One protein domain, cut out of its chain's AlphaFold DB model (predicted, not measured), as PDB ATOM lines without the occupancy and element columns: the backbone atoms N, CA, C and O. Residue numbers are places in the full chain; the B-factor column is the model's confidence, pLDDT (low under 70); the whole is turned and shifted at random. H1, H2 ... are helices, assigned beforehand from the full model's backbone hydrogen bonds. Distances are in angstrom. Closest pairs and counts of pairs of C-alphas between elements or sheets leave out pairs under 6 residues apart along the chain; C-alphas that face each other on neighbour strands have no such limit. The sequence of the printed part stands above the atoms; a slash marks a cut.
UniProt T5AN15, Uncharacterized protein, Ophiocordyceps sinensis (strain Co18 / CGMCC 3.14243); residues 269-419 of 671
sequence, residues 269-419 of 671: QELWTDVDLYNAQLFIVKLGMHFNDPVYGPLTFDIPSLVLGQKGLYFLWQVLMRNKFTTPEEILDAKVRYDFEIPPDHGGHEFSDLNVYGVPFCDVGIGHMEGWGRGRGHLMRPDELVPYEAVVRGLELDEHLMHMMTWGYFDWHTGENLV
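Overview. This is residues 269 to 419 of the 671 residues of an uncharacterized protein of Ophiocordyceps sinensis (strain Co18 / CGMCC 3.14243) (UniProt T5AN15). Start from the longest helix, H1: with H5 and the short H6 it makes one side of a loose, elongated group of crossed helices, with the short H2 in the middle and H3 and H4 beyond it. A long loop, residues 340 to 381, reaches to one end of the longest axis, and the tail after H6 reaches to the other. The printed part has 151 residues, under half of them, 62, in six named helices, H1 to H6 along the chain, and no named strand; the class is all helix. It is loose, with a radius of gyration of the C-alphas of 18.6 A and spans of 65 by 35 by 26 A.

Along the chain. Find C-alpha 274 at (50.370, -10.519, -6.151); from there H1 runs 25.9 A to residue 291. H2 is residues 302 to 308, H3 313 to 320, H4 328 to 339, 16.5 A long, and H5 382 to 392, 15.2 A. H6, residues 401 to 406, ends at (31.585, -3.673, -2.376).

Arrangement. Look along H1: it touches H6 with residues 282 to 289 alone, the closest C-alphas, Leu 282 and Met 404, being 5.5 A apart. It touches H5, closest at Leu 277 and Val 386, C-alphas 6.3 A apart. With residues 287 to 291 alone it touches H2, a helical hairpin, C-alphas of Gly 288 and Pro 304 6.2 A apart. H2 and H3 are a hairpin too, closest at the C-alphas of Val 307 and Leu 316, 5.7 A. H4 only just touches H2, with 3 pairs of C-alphas within 8 A, through its residues 334 to 338 alone; the closest are Leu 306 and Lys 335, 6.6 A. Every O i to N i+4 pair is within hydrogen-bond range in H1, H2, H3, H4 and H6; in H5, 6 of 7 are.

Size, cuts and confidence. The farthest C-alphas, Glu 350 and Thr 414, are 65.8 A apart. The printed part has no cut. The link from H4 to H5 is long. Confidence is under 70 at residues 297 to 299 and 346 to 352 of this model.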
ATOM      1  N   GLN A 269      56.452 -14.556 -10.665       89.69
ATOM      2  CA  GLN A 269      56.187 -13.366  -9.849       89.69
ATOM      3  C   GLN A 269      56.737 -12.061 -10.442       89.69
ATOM      4  O   GLN A 269      56.247 -10.985 -10.101       89.69
ATOM      5  N   GLU A 270      57.727 -12.128 -11.337       86.75
ATOM      6  CA  GLU A 270      58.251 -10.936 -12.016       86.75
ATOM      7  C   GLU A 270      57.274 -10.405 -13.072       86.75
ATOM      8  O   GLU A 270      57.227  -9.201 -13.328       86.75
ATOM      9  N   LEU A 271      56.496 -11.303 -13.686       85.69
ATOM     10  CA  LEU A 271      55.498 -10.962 -14.700       85.69
ATOM     11  C   LEU A 271      54.112 -10.736 -14.092       85.69
ATOM     12  O   LEU A 271      53.398  -9.837 -14.528       85.69
ATOM     13  N   TRP A 272      53.747 -11.550 -13.102       89.75
ATOM     14  CA  TRP A 272      52.472 -11.496 -12.398       89.75
ATOM     15  C   TRP A 272      52.716 -11.293 -10.916       89.75
ATOM     16  O   TRP A 272      52.956 -12.252 -10.179       89.75
ATOM     17  N   THR A 273      52.638 -10.043 -10.473       93.00
ATOM     18  CA  THR A 273      52.747  -9.727  -9.049       93.00
ATOM     19  C   THR A 273      51.472 -10.125  -8.306       93.00
ATOM     20  O   THR A 273      50.410 -10.310  -8.904       93.00
ATOM     21  N   ASP A 274      51.544 -10.215  -6.981       94.69
ATOM     22  CA  ASP A 274      50.370 -10.519  -6.151       94.69
ATOM     23  C   ASP A 274      49.283  -9.441  -6.284       94.69
ATOM     24  O   ASP A 274      48.087  -9.732  -6.258       94.69
ATOM     25  N   VAL A 275      49.695  -8.192  -6.529       93.56
ATOM     26  CA  VAL A 275      48.790  -7.072  -6.819       93.56
ATOM     27  C   VAL A 275      48.082  -7.270  -8.161       93.56
ATOM     28  O   VAL A 275      46.899  -6.952  -8.282       93.56
ATOM     29  N   ASP A 276      48.768  -7.816  -9.167       91.12
ATOM     30  CA  ASP A 276      48.158  -8.111 -10.466       91.12
ATOM     31  C   ASP A 276      47.134  -9.245 -10.357       91.12
ATOM     32  O   ASP A 276      46.048  -9.132 -10.926       91.12
ATOM     33  N   LEU A 277      47.428 -10.290  -9.573       92.75
ATOM     34  CA  LEU A 277      46.470 -11.362  -9.277       92.75
ATOM     35  C   LEU A 277      45.249 -10.839  -8.519       92.75
ATOM     36  O   LEU A 277      44.118 -11.142  -8.898       92.75
ATOM     37  N   TYR A 278      45.458  -9.986  -7.512       94.56
ATOM     38  CA  TYR A 278      44.374  -9.325  -6.788       94.56
ATOM     39  C   TYR A 278      43.483  -8.502  -7.728       94.56
ATOM     40  O   TYR A 278      42.256  -8.612  -7.706       94.56
ATOM     41  N   ASN A 279      44.097  -7.695  -8.598       93.19
ATOM     42  CA  ASN A 279      43.381  -6.870  -9.568       93.19
ATOM     43  C   ASN A 279      42.652  -7.713 -10.622       93.19
ATOM     44  O   ASN A 279      41.543  -7.356 -11.026       93.19
ATOM     45  N   ALA A 280      43.245  -8.824 -11.060       92.81
ATOM     46  CA  ALA A 280      42.612  -9.757 -11.982       92.81
ATOM     47  C   ALA A 280      41.392 -10.429 -11.340       92.81
ATOM     48  O   ALA A 280      40.326 -10.463 -11.958       92.81
ATOM     49  N   GLN A 281      41.503 -10.868 -10.084       94.19
ATOM     50  CA  GLN A 281      40.384 -11.429  -9.330       94.19
ATOM     51  C   GLN A 281      39.271 -10.394  -9.140       94.19
ATOM     52  O   GLN A 281      38.108 -10.672  -9.436       94.19
ATOM     53  N   LEU A 282      39.620  -9.167  -8.739       93.38
ATOM     54  CA  LEU A 282      38.678  -8.054  -8.633       93.38
ATOM     55  C   LEU A 282      37.965  -7.806  -9.969       93.38
ATOM     56  O   LEU A 282      36.746  -7.641  -9.996       93.38
ATOM     57  N   PHE A 283      38.700  -7.806 -11.082       92.81
ATOM     58  CA  PHE A 283      38.127  -7.651 -12.415       92.81
ATOM     59  C   PHE A 283      37.129  -8.768 -12.748       92.81
ATOM     60  O   PHE A 283      36.030  -8.466 -13.210       92.81
ATOM     61  N   ILE A 284      37.468 -10.032 -12.473       92.31
ATOM     62  CA  ILE A 284      36.587 -11.188 -12.702       92.31
ATOM     63  C   ILE A 284      35.319 -11.090 -11.843       92.31
ATOM     64  O   ILE A 284      34.219 -11.265 -12.365       92.31
ATOM     65  N   VAL A 285      35.440 -10.723 -10.561       91.62
ATOM     66  CA  VAL A 285      34.290 -10.504  -9.664       91.62
ATOM     67  C   VAL A 285      33.383  -9.401 -10.209       91.62
ATOM     68  O   VAL A 285      32.175  -9.601 -10.340       91.62
ATOM     69  N   LYS A 286      33.948  -8.250 -10.601       90.75
ATOM     70  CA  LYS A 286      33.171  -7.148 -11.193       90.75
ATOM     71  C   LYS A 286      32.520  -7.537 -12.510       90.75
ATOM     72  O   LYS A 286      31.407  -7.099 -12.788       90.75
ATOM     73  N   LEU A 287      33.189  -8.358 -13.312       91.06
ATOM     74  CA  LEU A 287      32.631  -8.873 -14.550       91.06
ATOM     75  C   LEU A 287      31.458  -9.823 -14.278       91.06
ATOM     76  O   LEU A 287      30.424  -9.716 -14.932       91.06
ATOM     77  N   GLY A 288      31.579 -10.689 -13.269       90.06
ATOM     78  CA  GLY A 288      30.492 -11.544 -12.792       90.06
ATOM     79  C   GLY A 288      29.278 -10.732 -12.345       90.06
ATOM     80  O   GLY A 288      28.173 -10.997 -12.805       90.06
ATOM     81  N   MET A 289      29.490  -9.684 -11.543       87.88
ATOM     82  CA  MET A 289      28.435  -8.748 -11.119       87.88
ATOM     83  C   MET A 289      27.860  -7.906 -12.267       87.88
ATOM     84  O   MET A 289      26.788  -7.326 -12.133       87.88
ATOM     85  N   HIS A 290      28.583  -7.765 -13.380       86.12
ATOM     86  CA  HIS A 290      28.070  -7.050 -14.544       86.12
ATOM     87  C   HIS A 290      27.084  -7.905 -15.345       86.12
ATOM     88  O   HIS A 290      26.094  -7.379 -15.853       86.12
ATOM     89  N   PHE A 291      27.358  -9.206 -15.466       86.31
ATOM     90  CA  PHE A 291      26.505 -10.139 -16.203       86.31
ATOM     91  C   PHE A 291      25.398 -10.763 -15.350       86.31
ATOM     92  O   PHE A 291      24.374 -11.159 -15.903       86.31
ATOM     93  N   ASN A 292      25.580 -10.825 -14.030       85.12
ATOM     94  CA  ASN A 292      24.608 -11.366 -13.091       85.12
ATOM     95  C   ASN A 292      24.174 -10.311 -12.081       85.12
ATOM     96  O   ASN A 292      24.977  -9.499 -11.633       85.12
ATOM     97  N   ASP A 293      22.909 -10.374 -11.674       77.38
ATOM     98  CA  ASP A 293      22.429  -9.595 -10.535       77.38
ATOM     99  C   ASP A 293      23.074 -10.151  -9.252       77.38
ATOM    100  O   ASP A 293      22.819 -11.311  -8.915       77.38
ATOM    101  N   PRO A 294      23.900  -9.369  -8.532       70.88
ATOM    102  CA  PRO A 294      24.570  -9.855  -7.330       70.88
ATOM    103  C   PRO A 294      23.603 -10.145  -6.174       70.88
ATOM    104  O   PRO A 294      23.998 -10.808  -5.219       70.88
ATOM    105  N   VAL A 295      22.363  -9.643  -6.226       71.69
ATOM    106  CA  VAL A 295      21.367  -9.795  -5.155       71.69
ATOM    107  C   VAL A 295      20.301 -10.828  -5.516       71.69
ATOM    108  O   VAL A 295      19.963 -11.667  -4.683       71.69
ATOM    109  N   TYR A 296      19.759 -10.778  -6.735       70.81
ATOM    110  CA  TYR A 296      18.615 -11.616  -7.139       70.81
ATOM    111  C   TYR A 296      18.877 -12.488  -8.368       70.81
ATOM    112  O   TYR A 296      17.957 -13.131  -8.884       70.81
ATOM    113  N   GLY A 297      20.107 -12.487  -8.871       68.75
ATOM    114  CA  GLY A 297      20.451 -13.147 -10.117       68.75
ATOM    115  C   GLY A 297      20.638 -14.639  -9.927       68.75
ATOM    116  O   GLY A 297      20.987 -15.090  -8.833       68.75
ATOM    117  N   PRO A 298      20.456 -15.429 -10.994       69.12
ATOM    118  CA  PRO A 298      21.058 -16.747 -11.003       69.12
ATOM    119  C   PRO A 298      22.570 -16.549 -10.814       69.12
ATOM    120  O   PRO A 298      23.202 -15.815 -11.568       69.12
ATOM    121  N   LEU A 299      23.155 -17.178  -9.792       67.25
ATOM    122  CA  LEU A 299      24.604 -17.175  -9.516       67.25
ATOM    123  C   LEU A 299      25.380 -18.004 -10.567       67.25
ATOM    124  O   LEU A 299      26.342 -18.699 -10.257       67.25
ATOM    125  N   THR A 300      24.917 -17.987 -11.818       80.94
ATOM    126  CA  THR A 300      25.455 -18.753 -12.939       80.94
ATOM    127  C   THR A 300      26.565 -17.963 -13.610       80.94
ATOM    128  O   THR A 300      26.350 -16.848 -14.082       80.94
ATOM    129  N   PHE A 301      27.753 -18.549 -13.705       83.69
ATOM    130  CA  PHE A 301      28.915 -17.910 -14.327       83.69
ATOM    131  C   PHE A 301      29.022 -18.188 -15.834       83.69
ATOM    132  O   PHE A 301      30.016 -17.827 -16.449       83.69
ATOM    133  N   ASP A 302      27.974 -18.735 -16.454       88.38
ATOM    134  CA  ASP A 302      27.978 -19.211 -17.841       88.38
ATOM    135  C   ASP A 302      28.402 -18.153 -18.865       88.38
ATOM    136  O   ASP A 302      29.223 -18.438 -19.734       88.38
ATOM    137  N   ILE A 303      27.868 -16.927 -18.783       89.94
ATOM    138  CA  ILE A 303      28.245 -15.850 -19.714       89.94
ATOM    139  C   ILE A 303      29.699 -15.410 -19.480       89.94
ATOM    140  O   ILE A 303      30.458 -15.416 -20.452       89.94
ATOM    141  N   PRO A 304      30.129 -15.059 -18.249       90.25
ATOM    142  CA  PRO A 304      31.540 -14.808 -17.963       90.25
ATOM    143  C   PRO A 304      32.468 -15.921 -18.467       90.25
ATOM    144  O   PRO A 304      33.420 -15.625 -19.186       90.25
ATOM    145  N   SER A 305      32.159 -17.185 -18.172       90.44
ATOM    146  CA  SER A 305      32.945 -18.346 -18.600       90.44
ATOM    147  C   SER A 305      32.992 -18.471 -20.121       90.44
ATOM    148  O   SER A 305      34.060 -18.665 -20.700       90.44
ATOM    149  N   LEU A 306      31.862 -18.271 -20.802       92.38
ATOM    150  CA  LEU A 306      31.791 -18.302 -22.259       92.38
ATOM    151  C   LEU A 306      32.625 -17.190 -22.902       92.38
ATOM    152  O   LEU A 306      33.279 -17.424 -23.918       92.38
ATOM    153  N   VAL A 307      32.596 -15.986 -22.326       92.62
ATOM    154  CA  VAL A 307      33.309 -14.806 -22.829       92.62
ATOM    155  C   VAL A 307      34.813 -14.909 -22.570       92.62
ATOM    156  O   VAL A 307      35.601 -14.609 -23.466       92.62
ATOM    157  N   LEU A 308      35.212 -15.355 -21.376       91.19
ATOM    158  CA  LEU A 308      36.612 -15.539 -20.985       91.19
ATOM    159  C   LEU A 308      37.249 -16.784 -21.618       91.19
ATOM    160  O   LEU A 308      38.467 -16.834 -21.762       91.19
ATOM    161  N   GLY A 309      36.438 -17.753 -22.050       88.81
ATOM    162  CA  GLY A 309      36.884 -18.912 -22.824       88.81
ATOM    163  C   GLY A 309      37.168 -18.622 -24.304       88.81
ATOM    164  O   GLY A 309      37.735 -19.466 -25.000       88.81
ATOM    165  N   GLN A 310      36.798 -17.444 -24.821       89.56
ATOM    166  CA  GLN A 310      37.089 -17.085 -26.212       89.56
ATOM    167  C   GLN A 310      38.561 -16.715 -26.432       89.56
ATOM    168  O   GLN A 310      39.316 -16.394 -25.515       89.56
ATOM    169  N   LYS A 311      38.965 -16.709 -27.706       84.12
ATOM    170  CA  LYS A 311      40.296 -16.267 -28.140       84.12
ATOM    171  C   LYS A 311      40.492 -14.772 -27.877       84.12
ATOM    172  O   LYS A 311      40.151 -13.928 -28.706       84.12
ATOM    173  N   GLY A 312      41.096 -14.465 -26.732       83.00
ATOM    174  CA  GLY A 312      41.511 -13.122 -26.340       83.00
ATOM    175  C   GLY A 312      40.373 -12.211 -25.867       83.00
ATOM    176  O   GLY A 312      39.186 -12.496 -25.997       83.00
ATOM    177  N   LEU A 313      40.755 -11.045 -25.340       85.25
ATOM    178  CA  LEU A 313      39.833 -10.093 -24.704       85.25
ATOM    179  C   LEU A 313      39.069  -9.200 -25.694       85.25
ATOM    180  O   LEU A 313      38.200  -8.428 -25.292       85.25
ATOM    181  N   TYR A 314      39.366  -9.288 -26.992       87.56
ATOM    182  CA  TYR A 314      38.632  -8.520 -28.000       87.56
ATOM    183  C   TYR A 314      37.156  -8.925 -28.041       87.56
ATOM    184  O   TYR A 314      36.287  -8.064 -28.163       87.56
ATOM    185  N   PHE A 315      36.864 -10.218 -27.873       89.38
ATOM    186  CA  PHE A 315      35.489 -10.697 -27.797       89.38
ATOM    187  C   PHE A 315      34.763 -10.135 -26.570       89.38
ATOM    188  O   PHE A 315      33.661  -9.606 -26.701       89.38
ATOM    189  N   LEU A 316      35.418 -10.145 -25.404       90.50
ATOM    190  CA  LEU A 316      34.906  -9.501 -24.195       90.50
ATOM    191  C   LEU A 316      34.590  -8.022 -24.438       90.50
ATOM    192  O   LEU A 316      33.500  -7.566 -24.107       90.50
ATOM    193  N   TRP A 317      35.496  -7.283 -25.078       88.75
ATOM    194  CA  TRP A 317      35.239  -5.892 -25.446       88.75
ATOM    195  C   TRP A 317      34.013  -5.751 -26.362       88.75
ATOM    196  O   TRP A 317      33.191  -4.865 -26.145       88.75
ATOM    197  N   GLN A 318      33.836  -6.634 -27.349       89.25
ATOM    198  CA  GLN A 318      32.650  -6.609 -28.209       89.25
ATOM    199  C   GLN A 318      31.353  -6.865 -27.433       89.25
ATOM    200  O   GLN A 318      30.351  -6.214 -27.729       89.25
ATOM    201  N   VAL A 319      31.369  -7.769 -26.451       89.94
ATOM    202  CA  VAL A 319      30.214  -8.056 -25.587       89.94
ATOM    203  C   VAL A 319      29.924  -6.882 -24.649       89.94
ATOM    204  O   VAL A 319      28.780  -6.447 -24.557       89.94
ATOM    205  N   LEU A 320      30.948  -6.291 -24.023       86.69
ATOM    206  CA  LEU A 320      30.795  -5.114 -23.154       86.69
ATOM    207  C   LEU A 320      30.260  -3.894 -23.917       86.69
ATOM    208  O   LEU A 320      29.445  -3.138 -23.398       86.69
ATOM    209  N   MET A 321      30.668  -3.729 -25.176       83.00
ATOM    210  CA  MET A 321      30.136  -2.696 -26.073       83.00
ATOM    211  C   MET A 321      28.792  -3.086 -26.713       83.00
ATOM    212  O   MET A 321      28.320  -2.366 -27.588       83.00
ATOM    213  N   ARG A 322      28.206  -4.228 -26.320       81.56
ATOM    214  CA  ARG A 322      26.971  -4.828 -26.859       81.56
ATOM    215  C   ARG A 322      26.927  -4.940 -28.390       81.56
ATOM    216  O   ARG A 322      25.863  -4.915 -28.995       81.56
ATOM    217  N   ASN A 323      28.086  -5.116 -29.020       85.81
ATOM    218  CA  ASN A 323      28.205  -5.421 -30.449       85.81
ATOM    219  C   ASN A 323      28.022  -6.922 -30.742       85.81
ATOM    220  O   ASN A 323      27.856  -7.317 -31.897       85.81
ATOM    221  N   LYS A 324      28.135  -7.762 -29.709       88.06
ATOM    222  CA  LYS A 324      27.996  -9.223 -29.739       88.06
ATOM    223  C   LYS A 324      27.138  -9.675 -28.566       88.06
ATOM    224  O   LYS A 324      27.092  -8.972 -27.561       88.06
ATOM    225  N   PHE A 325      26.495 -10.835 -28.711       89.56
ATOM    226  CA  PHE A 325      25.491 -11.335 -27.767       89.56
ATOM    227  C   PHE A 325      24.329 -10.359 -27.647       89.56
ATOM    228  O   PHE A 325      23.945  -9.951 -26.561       89.56
ATOM    229  N   THR A 326      23.795  -9.952 -28.798       86.19
ATOM    230  CA  THR A 326      22.585  -9.114 -28.863       86.19
ATOM    231  C   THR A 326      21.323  -9.944 -29.036       86.19
ATOM    232  O   THR A 326      20.222  -9.457 -28.814       86.19
ATOM    233  N   THR A 327      21.476 -11.202 -29.448       89.12
ATOM    234  CA  THR A 327      20.369 -12.131 -29.632       89.12
ATOM    235  C   THR A 327      20.630 -13.414 -28.844       89.12
ATOM    236  O   THR A 327      21.780 -13.848 -28.737       89.12
ATOM    237  N   PRO A 328      19.581 -14.066 -28.313       89.00
ATOM    238  CA  PRO A 328      19.726 -15.356 -27.642       89.00
ATOM    239  C   PRO A 328      20.340 -16.435 -28.542       89.00
ATOM    240  O   PRO A 328      21.057 -17.302 -28.056       89.00
ATOM    241  N   GLU A 329      20.095 -16.364 -29.853       91.19
ATOM    242  CA  GLU A 329      20.667 -17.289 -30.836       91.19
ATOM    243  C   GLU A 329      22.195 -17.199 -30.876       91.19
ATOM    244  O   GLU A 329      22.854 -18.232 -30.858       91.19
ATOM    245  N   GLU A 330      22.769 -15.989 -30.841       91.69
ATOM    246  CA  GLU A 330      24.228 -15.801 -30.775       91.69
ATOM    247  C   GLU A 330      24.836 -16.409 -29.505       91.69
ATOM    248  O   GLU A 330      25.934 -16.962 -29.547       91.69
ATOM    249  N   ILE A 331      24.127 -16.309 -28.376       92.25
ATOM    250  CA  ILE A 331      24.579 -16.866 -27.096       92.25
ATOM    251  C   ILE A 331      24.516 -18.394 -27.138       92.25
ATOM    252  O   ILE A 331      25.473 -19.051 -26.740       92.25
ATOM    253  N   LEU A 332      23.419 -18.962 -27.648       92.50
ATOM    254  CA  LEU A 332      23.264 -20.410 -27.796       92.50
ATOM    255  C   LEU A 332      24.308 -20.987 -28.753       92.50
ATOM    256  O   LEU A 332      24.946 -21.978 -28.423       92.50
ATOM    257  N   ASP A 333      24.530 -20.346 -29.896       93.31
ATOM    258  CA  ASP A 333      25.543 -20.722 -30.886       93.31
ATOM    259  C   ASP A 333      26.956 -20.715 -30.269       93.31
ATOM    260  O   ASP A 333      27.748 -21.638 -30.465       93.31
ATOM    261  N   ALA A 334      27.266 -19.712 -29.444       92.50
ATOM    262  CA  ALA A 334      28.533 -19.649 -28.723       92.50
ATOM    263  C   ALA A 334      28.639 -20.701 -27.604       92.50
ATOM    264  O   ALA A 334      29.672 -21.362 -27.509       92.50
ATOM    265  N   LYS A 335      27.587 -20.910 -26.802       93.88
ATOM    266  CA  LYS A 335      27.544 -21.945 -25.752       93.88
ATOM    267  C   LYS A 335      27.699 -23.342 -26.350       93.88
ATOM    268  O   LYS A 335      28.492 -24.135 -25.858       93.88
ATOM    269  N   VAL A 336      27.021 -23.611 -27.468       94.06
ATOM    270  CA  VAL A 336      27.108 -24.889 -28.184       94.06
ATOM    271  C   VAL A 336      28.520 -25.140 -28.710       94.06
ATOM    272  O   VAL A 336      29.035 -26.248 -28.579       94.06
ATOM    273  N   ARG A 337      29.191 -24.116 -29.247       93.31
ATOM    274  CA  ARG A 337      30.610 -24.242 -29.617       93.31
ATOM    275  C   ARG A 337      31.528 -24.443 -28.421       93.31
ATOM    276  O   ARG A 337      32.582 -25.048 -28.578       93.31
ATOM    277  N   TYR A 338      31.178 -23.905 -27.259       93.44
ATOM    278  CA  TYR A 338      32.067 -23.876 -26.109       93.44
ATOM    279  C   TYR A 338      32.124 -25.221 -25.380       93.44
ATOM    280  O   TYR A 338      33.168 -25.866 -25.434       93.44
ATOM    281  N   ASP A 339      31.028 -25.666 -24.766       91.94
ATOM    282  CA  ASP A 339      31.014 -26.764 -23.783       91.94
ATOM    283  C   ASP A 339      29.808 -27.712 -23.933       91.94
ATOM    284  O   ASP A 339      29.409 -28.392 -22.989       91.94
ATOM    285  N   PHE A 340      29.188 -27.759 -25.114       91.75
ATOM    286  CA  PHE A 340      28.090 -28.691 -25.347       91.75
ATOM    287  C   PHE A 340      28.600 -30.126 -25.467       91.75
ATOM    288  O   PHE A 340      29.276 -30.487 -26.430       91.75
ATOM    289  N   GLU A 341      28.225 -30.947 -24.492       86.88
ATOM    290  CA  GLU A 341      28.515 -32.374 -24.484       86.88
ATOM    291  C   GLU A 341      27.619 -33.108 -25.485       86.88
ATOM    292  O   GLU A 341      26.388 -33.085 -25.403       86.88
ATOM    293  N   ILE A 342      28.246 -33.793 -26.440       82.50
ATOM    294  CA  ILE A 342      27.541 -34.663 -27.376       82.50
ATOM    295  C   ILE A 342      27.374 -36.029 -26.701       82.50
ATOM    296  O   ILE A 342      28.380 -36.650 -26.349       82.50
ATOM    297  N   PRO A 343      26.138 -36.543 -26.540       81.50
ATOM    298  CA  PRO A 343      25.928 -37.876 -25.995       81.50
ATOM    299  C   PRO A 343      26.714 -38.932 -26.793       81.50
ATOM    300  O   PRO A 343      26.663 -38.916 -28.028       81.50
ATOM    301  N   PRO A 344      27.405 -39.877 -26.126       73.06
ATOM    302  CA  PRO A 344      28.294 -40.840 -26.786       73.06
ATOM    303  C   PRO A 344      27.568 -41.712 -27.822       73.06
ATOM    304  O   PRO A 344      28.151 -42.087 -28.838       73.06
ATOM    305  N   ASP A 345      26.264 -41.940 -27.639       75.25
ATOM    306  CA  ASP A 345      25.407 -42.686 -28.567       75.25
ATOM    307  C   ASP A 345      25.211 -41.993 -29.930       75.25
ATOM    308  O   ASP A 345      24.619 -42.572 -30.843       75.25
ATOM    309  N   HIS A 346      25.621 -40.730 -30.076       65.62
ATOM    310  CA  HIS A 346      25.398 -39.912 -31.276       65.62
ATOM    311  C   HIS A 346      26.711 -39.508 -31.970       65.62
ATOM    312  O   HIS A 346      26.685 -38.785 -32.961       65.62
ATOM    313  N   GLY A 347      27.863 -40.014 -31.509       58.22
ATOM    314  CA  GLY A 347      29.197 -39.696 -32.042       58.22
ATOM    315  C   GLY A 347      29.573 -40.371 -33.371       58.22
ATOM    316  O   GLY A 347      30.750 -40.430 -33.722       58.22
ATOM    317  N   GLY A 348      28.611 -40.928 -34.112       63.66
ATOM    318  CA  GLY A 348      28.880 -41.589 -35.391       63.66
ATOM    319  C   GLY A 348      29.238 -40.602 -36.511       63.66
ATOM    320  O   GLY A 348      28.696 -39.502 -36.579       63.66
ATOM    321  N   HIS A 349      30.073 -41.033 -37.465       62.72
ATOM    322  CA  HIS A 349      30.399 -40.291 -38.700       62.72
ATOM    323  C   HIS A 349      29.170 -39.824 -39.511       62.72
ATOM    324  O   HIS A 349      29.304 -38.971 -40.380       62.72
ATOM    325  N   GLU A 350      27.977 -40.358 -39.235       66.81
ATOM    326  CA  GLU A 350      26.719 -39.969 -39.883       66.81
ATOM    327  C   GLU A 350      26.266 -38.539 -39.534       66.81
ATOM    328  O   GLU A 350      25.457 -37.965 -40.262       66.81
ATOM    329  N   PHE A 351      26.801 -37.941 -38.462       67.06
ATOM    330  CA  PHE A 351      26.407 -36.610 -37.990       67.06
ATOM    331  C   PHE A 351      27.337 -35.477 -38.446       67.06
ATOM    332  O   PHE A 351      27.062 -34.320 -38.138       67.06
ATOM    333  N   SER A 352      28.389 -35.762 -39.225       67.81
ATOM    334  CA  SER A 352      29.355 -34.736 -39.663       67.81
ATOM    335  C   SER A 352      28.731 -33.604 -40.486       67.81
ATOM    336  O   SER A 352      29.248 -32.491 -40.477       67.81
ATOM    337  N   ASP A 353      27.619 -33.882 -41.173       75.06
ATOM    338  CA  ASP A 353      26.911 -32.915 -42.021       75.06
ATOM    339  C   ASP A 353      25.748 -32.218 -41.290       75.06
ATOM    340  O   ASP A 353      25.034 -31.404 -41.884       75.06
ATOM    341  N   LEU A 354      25.510 -32.552 -40.017       81.81
ATOM    342  CA  LEU A 354      24.420 -31.981 -39.237       81.81
ATOM    343  C   LEU A 354      24.880 -30.732 -38.486       81.81
ATOM    344  O   LEU A 354      25.964 -30.673 -37.911       81.81
ATOM    345  N   ASN A 355      24.009 -29.725 -38.473       87.50
ATOM    346  CA  ASN A 355      24.211 -28.518 -37.685       87.50
ATOM    347  C   ASN A 355      23.409 -28.634 -36.389       87.50
ATOM    348  O   ASN A 355      22.194 -28.842 -36.424       87.50
ATOM    349  N   VAL A 356      24.071 -28.450 -35.252       85.88
ATOM    350  CA  VAL A 356      23.446 -28.403 -33.926       85.88
ATOM    351  C   VAL A 356      23.210 -26.934 -33.592       85.88
ATOM    352  O   VAL A 356      24.156 -26.175 -33.430       85.88
ATOM    353  N   TYR A 357      21.948 -26.495 -33.578       86.69
ATOM    354  CA  TYR A 357      21.577 -25.080 -33.375       86.69
ATOM    355  C   TYR A 357      22.282 -24.080 -34.318       86.69
ATOM    356  O   TYR A 357      22.487 -22.926 -33.966       86.69
ATOM    357  N   GLY A 358      22.635 -24.508 -35.535       86.94
ATOM    358  CA  GLY A 358      23.356 -23.672 -36.507       86.94
ATOM    359  C   GLY A 358      24.885 -23.766 -36.424       86.94
ATOM    360  O   GLY A 358      25.556 -23.296 -37.341       86.94
ATOM    361  N   VAL A 359      25.425 -24.450 -35.411       91.75
ATOM    362  CA  VAL A 359      26.849 -24.782 -35.289       91.75
ATOM    363  C   VAL A 359      27.155 -26.048 -36.096       91.75
ATOM    364  O   VAL A 359      26.473 -27.057 -35.896       91.75
ATOM    365  N   PRO A 360      28.165 -26.045 -36.985       90.94
ATOM    366  CA  PRO A 360      28.654 -27.270 -37.616       90.94
ATOM    367  C   PRO A 360      29.102 -28.284 -36.562       90.94
ATOM    368  O   PRO A 360      29.806 -27.912 -35.629       90.94
ATOM    369  N   PHE A 361      28.755 -29.565 -36.715       88.50
ATOM    370  CA  PHE A 361      29.101 -30.608 -35.736       88.50
ATOM    371  C   PHE A 361      30.594 -30.639 -35.364       88.50
ATOM    372  O   PHE A 361      30.944 -30.912 -34.222       88.50
ATOM    373  N   CYS A 362      31.476 -30.299 -36.310       87.75
ATOM    374  CA  CYS A 362      32.920 -30.238 -36.096       87.75
ATOM    375  C   CYS A 362      33.400 -29.112 -35.176       87.75
ATOM    376  O   CYS A 362      34.585 -29.104 -34.885       87.75
ATOM    377  N   ASP A 363      32.536 -28.182 -34.765       89.81
ATOM    378  CA  ASP A 363      32.872 -27.048 -33.893       89.81
ATOM    379  C   ASP A 363      32.166 -27.137 -32.525       89.81
ATOM    380  O   ASP A 363      32.351 -26.267 -31.674       89.81
ATOM    381  N   VAL A 364      31.322 -28.153 -32.315       92.19
ATOM    382  CA  VAL A 364      30.495 -28.314 -31.110       92.19
ATOM    383  C   VAL A 364      31.347 -28.800 -29.936       92.19
ATOM    384  O   VAL A 364      32.057 -29.794 -30.058       92.19
ATOM    385  N   GLY A 365      31.259 -28.111 -28.795       89.88
ATOM    386  CA  GLY A 365      31.973 -28.487 -27.570       89.88
ATOM    387  C   GLY A 365      33.497 -28.376 -27.668       89.88
ATOM    388  O   GLY A 365      34.211 -29.013 -26.907       89.88
ATOM    389  N   ILE A 366      34.019 -27.593 -28.610       90.44
ATOM    390  CA  ILE A 366      35.458 -27.497 -28.878       90.44
ATOM    391  C   ILE A 366      36.101 -26.291 -28.185       90.44
ATOM    392  O   ILE A 366      37.290 -26.299 -27.864       90.44
ATOM    393  N   GLY A 367      35.328 -25.231 -27.954       87.75
ATOM    394  CA  GLY A 367      35.840 -23.949 -27.483       87.75
ATOM    395  C   GLY A 367      36.460 -23.992 -26.086       87.75
ATOM    396  O   GLY A 367      37.343 -23.184 -25.816       87.75
ATOM    397  N   HIS A 368      36.033 -24.921 -25.229       89.00
ATOM    398  CA  HIS A 368      36.610 -25.123 -23.898       89.00
ATOM    399  C   HIS A 368      37.890 -25.972 -23.905       89.00
ATOM    400  O   HIS A 368      38.593 -26.012 -22.903       89.00
ATOM    401  N   MET A 369      38.229 -26.624 -25.018       88.00
ATOM    402  CA  MET A 369      39.401 -27.494 -25.112       88.00
ATOM    403  C   MET A 369      40.682 -26.691 -25.372       88.00
ATOM    404  O   MET A 369      40.670 -25.629 -26.002       88.00
ATOM    405  N   GLU A 370      41.821 -27.232 -24.952       83.19
ATOM    406  CA  GLU A 370      43.150 -26.670 -25.184       83.19
ATOM    407  C   GLU A 370      43.398 -26.329 -26.658       83.19
ATOM    408  O   GLU A 370      43.043 -27.061 -27.588       83.19
ATOM    409  N   GLY A 371      43.996 -25.160 -26.893       79.88
ATOM    410  CA  GLY A 371      44.205 -24.652 -28.247       79.88
ATOM    411  C   GLY A 371      42.909 -24.458 -29.048       79.88
ATOM    412  O   GLY A 371      42.983 -24.357 -30.275       79.88
ATOM    413  N   TRP A 372      41.751 -24.381 -28.374       83.25
ATOM    414  CA  TRP A 372      40.409 -24.340 -28.962       83.25
ATOM    415  C   TRP A 372      40.171 -25.522 -29.905       83.25
ATOM    416  O   TRP A 372      39.879 -25.329 -31.088       83.25
ATOM    417  N   GLY A 373      40.373 -26.736 -29.381       81.56
ATOM    418  CA  GLY A 373      40.130 -27.996 -30.093       81.56
ATOM    419  C   GLY A 373      41.336 -28.727 -30.638       81.56
ATOM    420  O   GLY A 373      41.175 -29.685 -31.390       81.56
ATOM    421  N   ARG A 374      42.540 -28.249 -30.330       80.62
ATOM    422  CA  ARG A 374      43.780 -28.879 -30.796       80.62
ATOM    423  C   ARG A 374      44.388 -29.802 -29.750       80.62
ATOM    424  O   ARG A 374      45.024 -30.780 -30.128       80.62
ATOM    425  N   GLY A 375      44.214 -29.477 -28.474       80.38
ATOM    426  CA  GLY A 375      44.642 -30.298 -27.351       80.38
ATOM    427  C   GLY A 375      43.532 -31.215 -26.845       80.38
ATOM    428  O   GLY A 375      42.395 -31.183 -27.324       80.38
ATOM    429  N   ARG A 376      43.898 -32.063 -25.881       78.00
ATOM    430  CA  ARG A 376      43.008 -33.062 -25.270       78.00
ATOM    431  C   ARG A 376      42.492 -32.634 -23.897       78.00
ATOM    432  O   ARG A 376      41.534 -33.234 -23.420       78.00
ATOM    433  N   GLY A 377      43.112 -31.631 -23.272       83.00
ATOM    434  CA  GLY A 377      42.704 -31.106 -21.973       83.00
ATOM    435  C   GLY A 377      41.694 -29.963 -22.065       83.00
ATOM    436  O   GLY A 377      41.510 -29.350 -23.119       83.00
ATOM    437  N   HIS A 378      41.065 -29.660 -20.929       87.19
ATOM    438  CA  HIS A 378      40.291 -28.435 -20.724       87.19
ATOM    439  C   HIS A 378      41.235 -27.232 -20.645       87.19
ATOM    440  O   HIS A 378      42.190 -27.223 -19.865       87.19
ATOM    441  N   LEU A 379      40.961 -26.200 -21.440       85.44
ATOM    442  CA  LEU A 379      41.677 -24.937 -21.384       85.44
ATOM    443  C   LEU A 379      41.223 -24.165 -20.144       85.44
ATOM    444  O   LEU A 379      40.150 -23.561 -20.148       85.44
ATOM    445  N   MET A 380      42.081 -24.144 -19.122       87.00
ATOM    446  CA  MET A 380      41.859 -23.334 -17.923       87.00
ATOM    447  C   MET A 380      41.637 -21.876 -18.319       87.00
ATOM    448  O   MET A 380      42.524 -21.224 -18.881       87.00
ATOM    449  N   ARG A 381      40.445 -21.364 -18.030       89.44
ATOM    450  CA  ARG A 381      40.092 -19.975 -18.309       89.44
ATOM    451  C   ARG A 381      40.729 -19.028 -17.288       89.44
ATOM    452  O   ARG A 381      41.084 -19.459 -16.191       89.44
ATOM    453  N   PRO A 382      40.805 -17.715 -17.575       90.25
ATOM    454  CA  PRO A 382      41.237 -16.724 -16.591       90.25
ATOM    455  C   PRO A 382      40.480 -16.787 -15.252       90.25
ATOM    456  O   PRO A 382      41.110 -16.648 -14.209       90.25
ATOM    457  N   ASP A 383      39.164 -17.042 -15.268       91.12
ATOM    458  CA  ASP A 383      38.335 -17.200 -14.059       91.12
ATOM    459  C   ASP A 383      38.679 -18.437 -13.225       91.12
ATOM    460  O   ASP A 383      38.398 -18.454 -12.035       91.12
ATOM    461  N   GLU A 384      39.306 -19.449 -13.818       92.19
ATOM    462  CA  GLU A 384      39.722 -20.673 -13.124       92.19
ATOM    463  C   GLU A 384      41.190 -20.587 -12.696       92.19
ATOM    464  O   GLU A 384      41.584 -21.093 -11.647       92.19
ATOM    465  N   LEU A 385      42.010 -19.931 -13.513       91.38
ATOM    466  CA  LEU A 385      43.454 -19.908 -13.361       91.38
ATOM    467  C   LEU A 385      43.935 -18.873 -12.337       91.38
ATOM    468  O   LEU A 385      44.870 -19.153 -11.593       91.38
ATOM    469  N   VAL A 386      43.290 -17.701 -12.270       92.56
ATOM    470  CA  VAL A 386      43.645 -16.645 -11.307       92.56
ATOM    471  C   VAL A 386      43.372 -17.075  -9.859       92.56
ATOM    472  O   VAL A 386      44.301 -16.977  -9.056       92.56
ATOM    473  N   PRO A 387      42.183 -17.608  -9.498       92.19
ATOM    474  CA  PRO A 387      41.962 -18.125  -8.148       92.19
ATOM    475  C   PRO A 387      42.903 -19.278  -7.806       92.19
ATOM    476  O   PRO A 387      43.409 -19.343  -6.692       92.19
ATOM    477  N   TYR A 388      43.167 -20.170  -8.767       92.81
ATOM    478  CA  TYR A 388      44.070 -21.297  -8.556       92.81
ATOM    479  C   TYR A 388      45.481 -20.827  -8.181       92.81
ATOM    480  O   TYR A 388      46.034 -21.276  -7.181       92.81
ATOM    481  N   GLU A 389      46.044 -19.885  -8.938       93.12
ATOM    482  CA  GLU A 389      47.367 -19.327  -8.642       93.12
ATOM    483  C   GLU A 389      47.376 -18.534  -7.326       93.12
ATOM    484  O   GLU A 389      48.327 -18.626  -6.554       93.12
ATOM    485  N   ALA A 390      46.303 -17.804  -7.018       93.75
ATOM    486  CA  ALA A 390      46.185 -17.090  -5.751       93.75
ATOM    487  C   ALA A 390      46.207 -18.028  -4.530       93.75
ATOM    488  O   ALA A 390      46.824 -17.692  -3.520       93.75
ATOM    489  N   VAL A 391      45.584 -19.210  -4.636       93.94
ATOM    490  CA  VAL A 391      45.639 -20.253  -3.598       93.94
ATOM    491  C   VAL A 391      47.047 -20.833  -3.481       93.94
ATOM    492  O   VAL A 391      47.557 -20.960  -2.373       93.94
ATOM    493  N   VAL A 392      47.716 -21.123  -4.605       93.50
ATOM    494  CA  VAL A 392      49.105 -21.626  -4.608       93.50
ATOM    495  C   VAL A 392      50.065 -20.644  -3.927       93.50
ATOM    496  O   VAL A 392      51.001 -21.066  -3.252       93.50
ATOM    497  N   ARG A 393      49.821 -19.337  -4.066       93.94
ATOM    498  CA  ARG A 393      50.612 -18.282  -3.416       93.94
ATOM    499  C   ARG A 393      50.189 -17.960  -1.981       93.94
ATOM    500  O   ARG A 393      50.878 -17.179  -1.332       93.94
ATOM    501  N   GLY A 394      49.085 -18.527  -1.491       94.44
ATOM    502  CA  GLY A 394      48.564 -18.242  -0.152       94.44
ATOM    503  C   GLY A 394      48.082 -16.798   0.023       94.44
ATOM    504  O   GLY A 394      48.314 -16.205   1.068       94.44
ATOM    505  N   LEU A 395      47.458 -16.206  -1.006       93.00
ATOM    506  CA  LEU A 395      46.952 -14.824  -0.950       93.00
ATOM    507  C   LEU A 395      45.576 -14.685  -0.280       93.00
ATOM    508  O   LEU A 395      45.132 -13.555  -0.103       93.00
ATOM    509  N   GLU A 396      44.893 -15.799   0.017       92.88
ATOM    510  CA  GLU A 396      43.601 -15.831   0.738       92.88
ATOM    511  C   GLU A 396      42.575 -14.821   0.172       92.88
ATOM    512  O   GLU A 396      41.874 -14.089   0.871       92.88
ATOM    513  N   LEU A 397      42.499 -14.747  -1.167       91.94
ATOM    514  CA  LEU A 397      41.644 -13.781  -1.869       91.94
ATOM    515  C   LEU A 397      40.147 -14.011  -1.637       91.94
ATOM    516  O   LEU A 397      39.341 -13.123  -1.928       91.94
ATOM    517  N   ASP A 398      39.774 -15.188  -1.147       91.31
ATOM    518  CA  ASP A 398      38.420 -15.548  -0.751       91.31
ATOM    519  C   ASP A 398      37.902 -14.658   0.385       91.31
ATOM    520  O   ASP A 398      36.777 -14.155   0.290       91.31
ATOM    521  N   GLU A 399      38.741 -14.336   1.375       92.81
ATOM    522  CA  GLU A 399      38.397 -13.392   2.447       92.81
ATOM    523  C   GLU A 399      38.126 -11.981   1.899       92.81
ATOM    524  O   GLU A 399      37.293 -11.221   2.402       92.81
ATOM    525  N   HIS A 400      38.780 -11.639   0.788       92.44
ATOM    526  CA  HIS A 400      38.670 -10.332   0.157       92.44
ATOM    527  C   HIS A 400      37.492 -10.227  -0.825       92.44
ATOM    528  O   HIS A 400      37.194  -9.121  -1.287       92.44
ATOM    529  N   LEU A 401      36.762 -11.307  -1.129       91.06
ATOM    530  CA  LEU A 401      35.672 -11.286  -2.119       91.06
ATOM    531  C   LEU A 401      34.566 -10.284  -1.767       91.06
ATOM    532  O   LEU A 401      34.097  -9.548  -2.638       91.06
ATOM    533  N   MET A 402      34.173 -10.194  -0.493       89.06
ATOM    534  CA  MET A 402      33.175  -9.214  -0.039       89.06
ATOM    535  C   MET A 402      33.663  -7.774  -0.232       89.06
ATOM    536  O   MET A 402      32.901  -6.897  -0.659       89.06
ATOM    537  N   HIS A 403      34.950  -7.532   0.020       89.44
ATOM    538  CA  HIS A 403      35.579  -6.242  -0.236       89.44
ATOM    539  C   HIS A 403      35.620  -5.949  -1.735       89.44
ATOM    540  O   HIS A 403      35.207  -4.872  -2.148       89.44
ATOM    541  N   MET A 404      36.003  -6.915  -2.572       91.12
ATOM    542  CA  MET A 404      35.999  -6.772  -4.029       91.12
ATOM    543  C   MET A 404      34.598  -6.474  -4.579       91.12
ATOM    544  O   MET A 404      34.443  -5.605  -5.440       91.12
ATOM    545  N   MET A 405      33.556  -7.129  -4.060       88.06
ATOM    546  CA  MET A 405      32.171  -6.877  -4.462       88.06
ATOM    547  C   MET A 405      31.710  -5.469  -4.087       88.06
ATOM    548  O   MET A 405      31.155  -4.774  -4.934       88.06
ATOM    549  N   THR A 406      32.000  -5.003  -2.872       88.00
ATOM    550  CA  THR A 406      31.585  -3.673  -2.376       88.00
ATOM    551  C   THR A 406      32.458  -2.521  -2.884       88.00
ATOM    552  O   THR A 406      32.007  -1.375  -2.961       88.00
ATOM    553  N   TRP A 407      33.691  -2.812  -3.295       87.38
ATOM    554  CA  TRP A 407      34.663  -1.820  -3.738       87.38
ATOM    555  C   TRP A 407      34.142  -0.999  -4.929       87.38
ATOM    556  O   TRP A 407      33.643  -1.547  -5.910       87.38
ATOM    557  N   GLY A 408      34.229   0.329  -4.850       83.88
ATOM    558  CA  GLY A 408      33.735   1.233  -5.895       83.88
ATOM    559  C   GLY A 408      32.220   1.487  -5.885       83.88
ATOM    560  O   GLY A 408      31.763   2.313  -6.672       83.88
ATOM    561  N   TYR A 409      31.455   0.851  -4.989       82.19
ATOM    562  CA  TYR A 409      30.032   1.158  -4.774       82.19
ATOM    563  C   TYR A 409      29.785   2.046  -3.559       82.19
ATOM    564  O   TYR A 409      28.818   2.802  -3.561       82.19
ATOM    565  N   PHE A 410      30.654   1.990  -2.553       83.88
ATOM    566  CA  PHE A 410      30.522   2.734  -1.302       83.88
ATOM    567  C   PHE A 410      31.793   3.529  -1.023       83.88
ATOM    568  O   PHE A 410      32.902   3.071  -1.302       83.88
ATOM    569  N   ASP A 411      31.627   4.728  -0.478       82.69
ATOM    570  CA  ASP A 411      32.724   5.475   0.116       82.69
ATOM    571  C   ASP A 411      32.901   5.004   1.561       82.69
ATOM    572  O   ASP A 411      32.015   5.165   2.397       82.69
ATOM    573  N   TRP A 412      34.061   4.418   1.851       80.38
ATOM    574  CA  TRP A 412      34.380   3.840   3.155       80.38
ATOM    575  C   TRP A 412      34.383   4.859   4.298       80.38
ATOM    576  O   TRP A 412      34.147   4.480   5.441       80.38
ATOM    577  N   HIS A 413      34.613   6.146   4.016       85.56
ATOM    578  CA  HIS A 413      34.651   7.175   5.059       85.56
ATOM    579  C   HIS A 413      33.256   7.694   5.408       85.56
ATOM    580  O   HIS A 413      32.973   7.994   6.567       85.56
ATOM    581  N   THR A 414      32.386   7.841   4.406       85.69
ATOM    582  CA  THR A 414      31.040   8.406   4.584       85.69
ATOM    583  C   THR A 414      29.965   7.337   4.760       85.69
ATOM    584  O   THR A 414      28.897   7.631   5.294       85.69
ATOM    585  N   GLY A 415      30.229   6.101   4.324       84.62
ATOM    586  CA  GLY A 415      29.245   5.024   4.243       84.62
ATOM    587  C   GLY A 415      28.170   5.262   3.175       84.62
ATOM    588  O   GLY A 415      27.189   4.520   3.118       84.62
ATOM    589  N   GLU A 416      28.314   6.298   2.346       81.44
ATOM    590  CA  GLU A 416      27.365   6.623   1.284       81.44
ATOM    591  C   GLU A 416      27.749   5.932  -0.032       81.44
ATOM    592  O   GLU A 416      28.923   5.693  -0.318       81.44
ATOM    593  N   ASN A 417      26.751   5.633  -0.871       81.75
ATOM    594  CA  ASN A 417      27.014   5.064  -2.195       81.75
ATOM    595  C   ASN A 417      27.806   6.063  -3.046       81.75
ATOM    596  O   ASN A 417      27.400   7.225  -3.168       81.75
ATOM    597  N   LEU A 418      28.870   5.589  -3.688       83.44
ATOM    598  CA  LEU A 418      29.614   6.338  -4.690       83.44
ATOM    599  C   LEU A 418      28.722   6.609  -5.898       83.44
ATOM    600  O   LEU A 418      27.935   5.773  -6.341       83.44
ATOM    601  N   VAL A 419      28.846   7.819  -6.426       80.44
ATOM    602  CA  VAL A 419      28.028   8.303  -7.534       80.44
ATOM    603  C   VAL A 419      28.975   8.821  -8.594       80.44
ATOM    604  O   VAL A 419      29.767   9.713  -8.273       80.44
TER     605      VAL A 419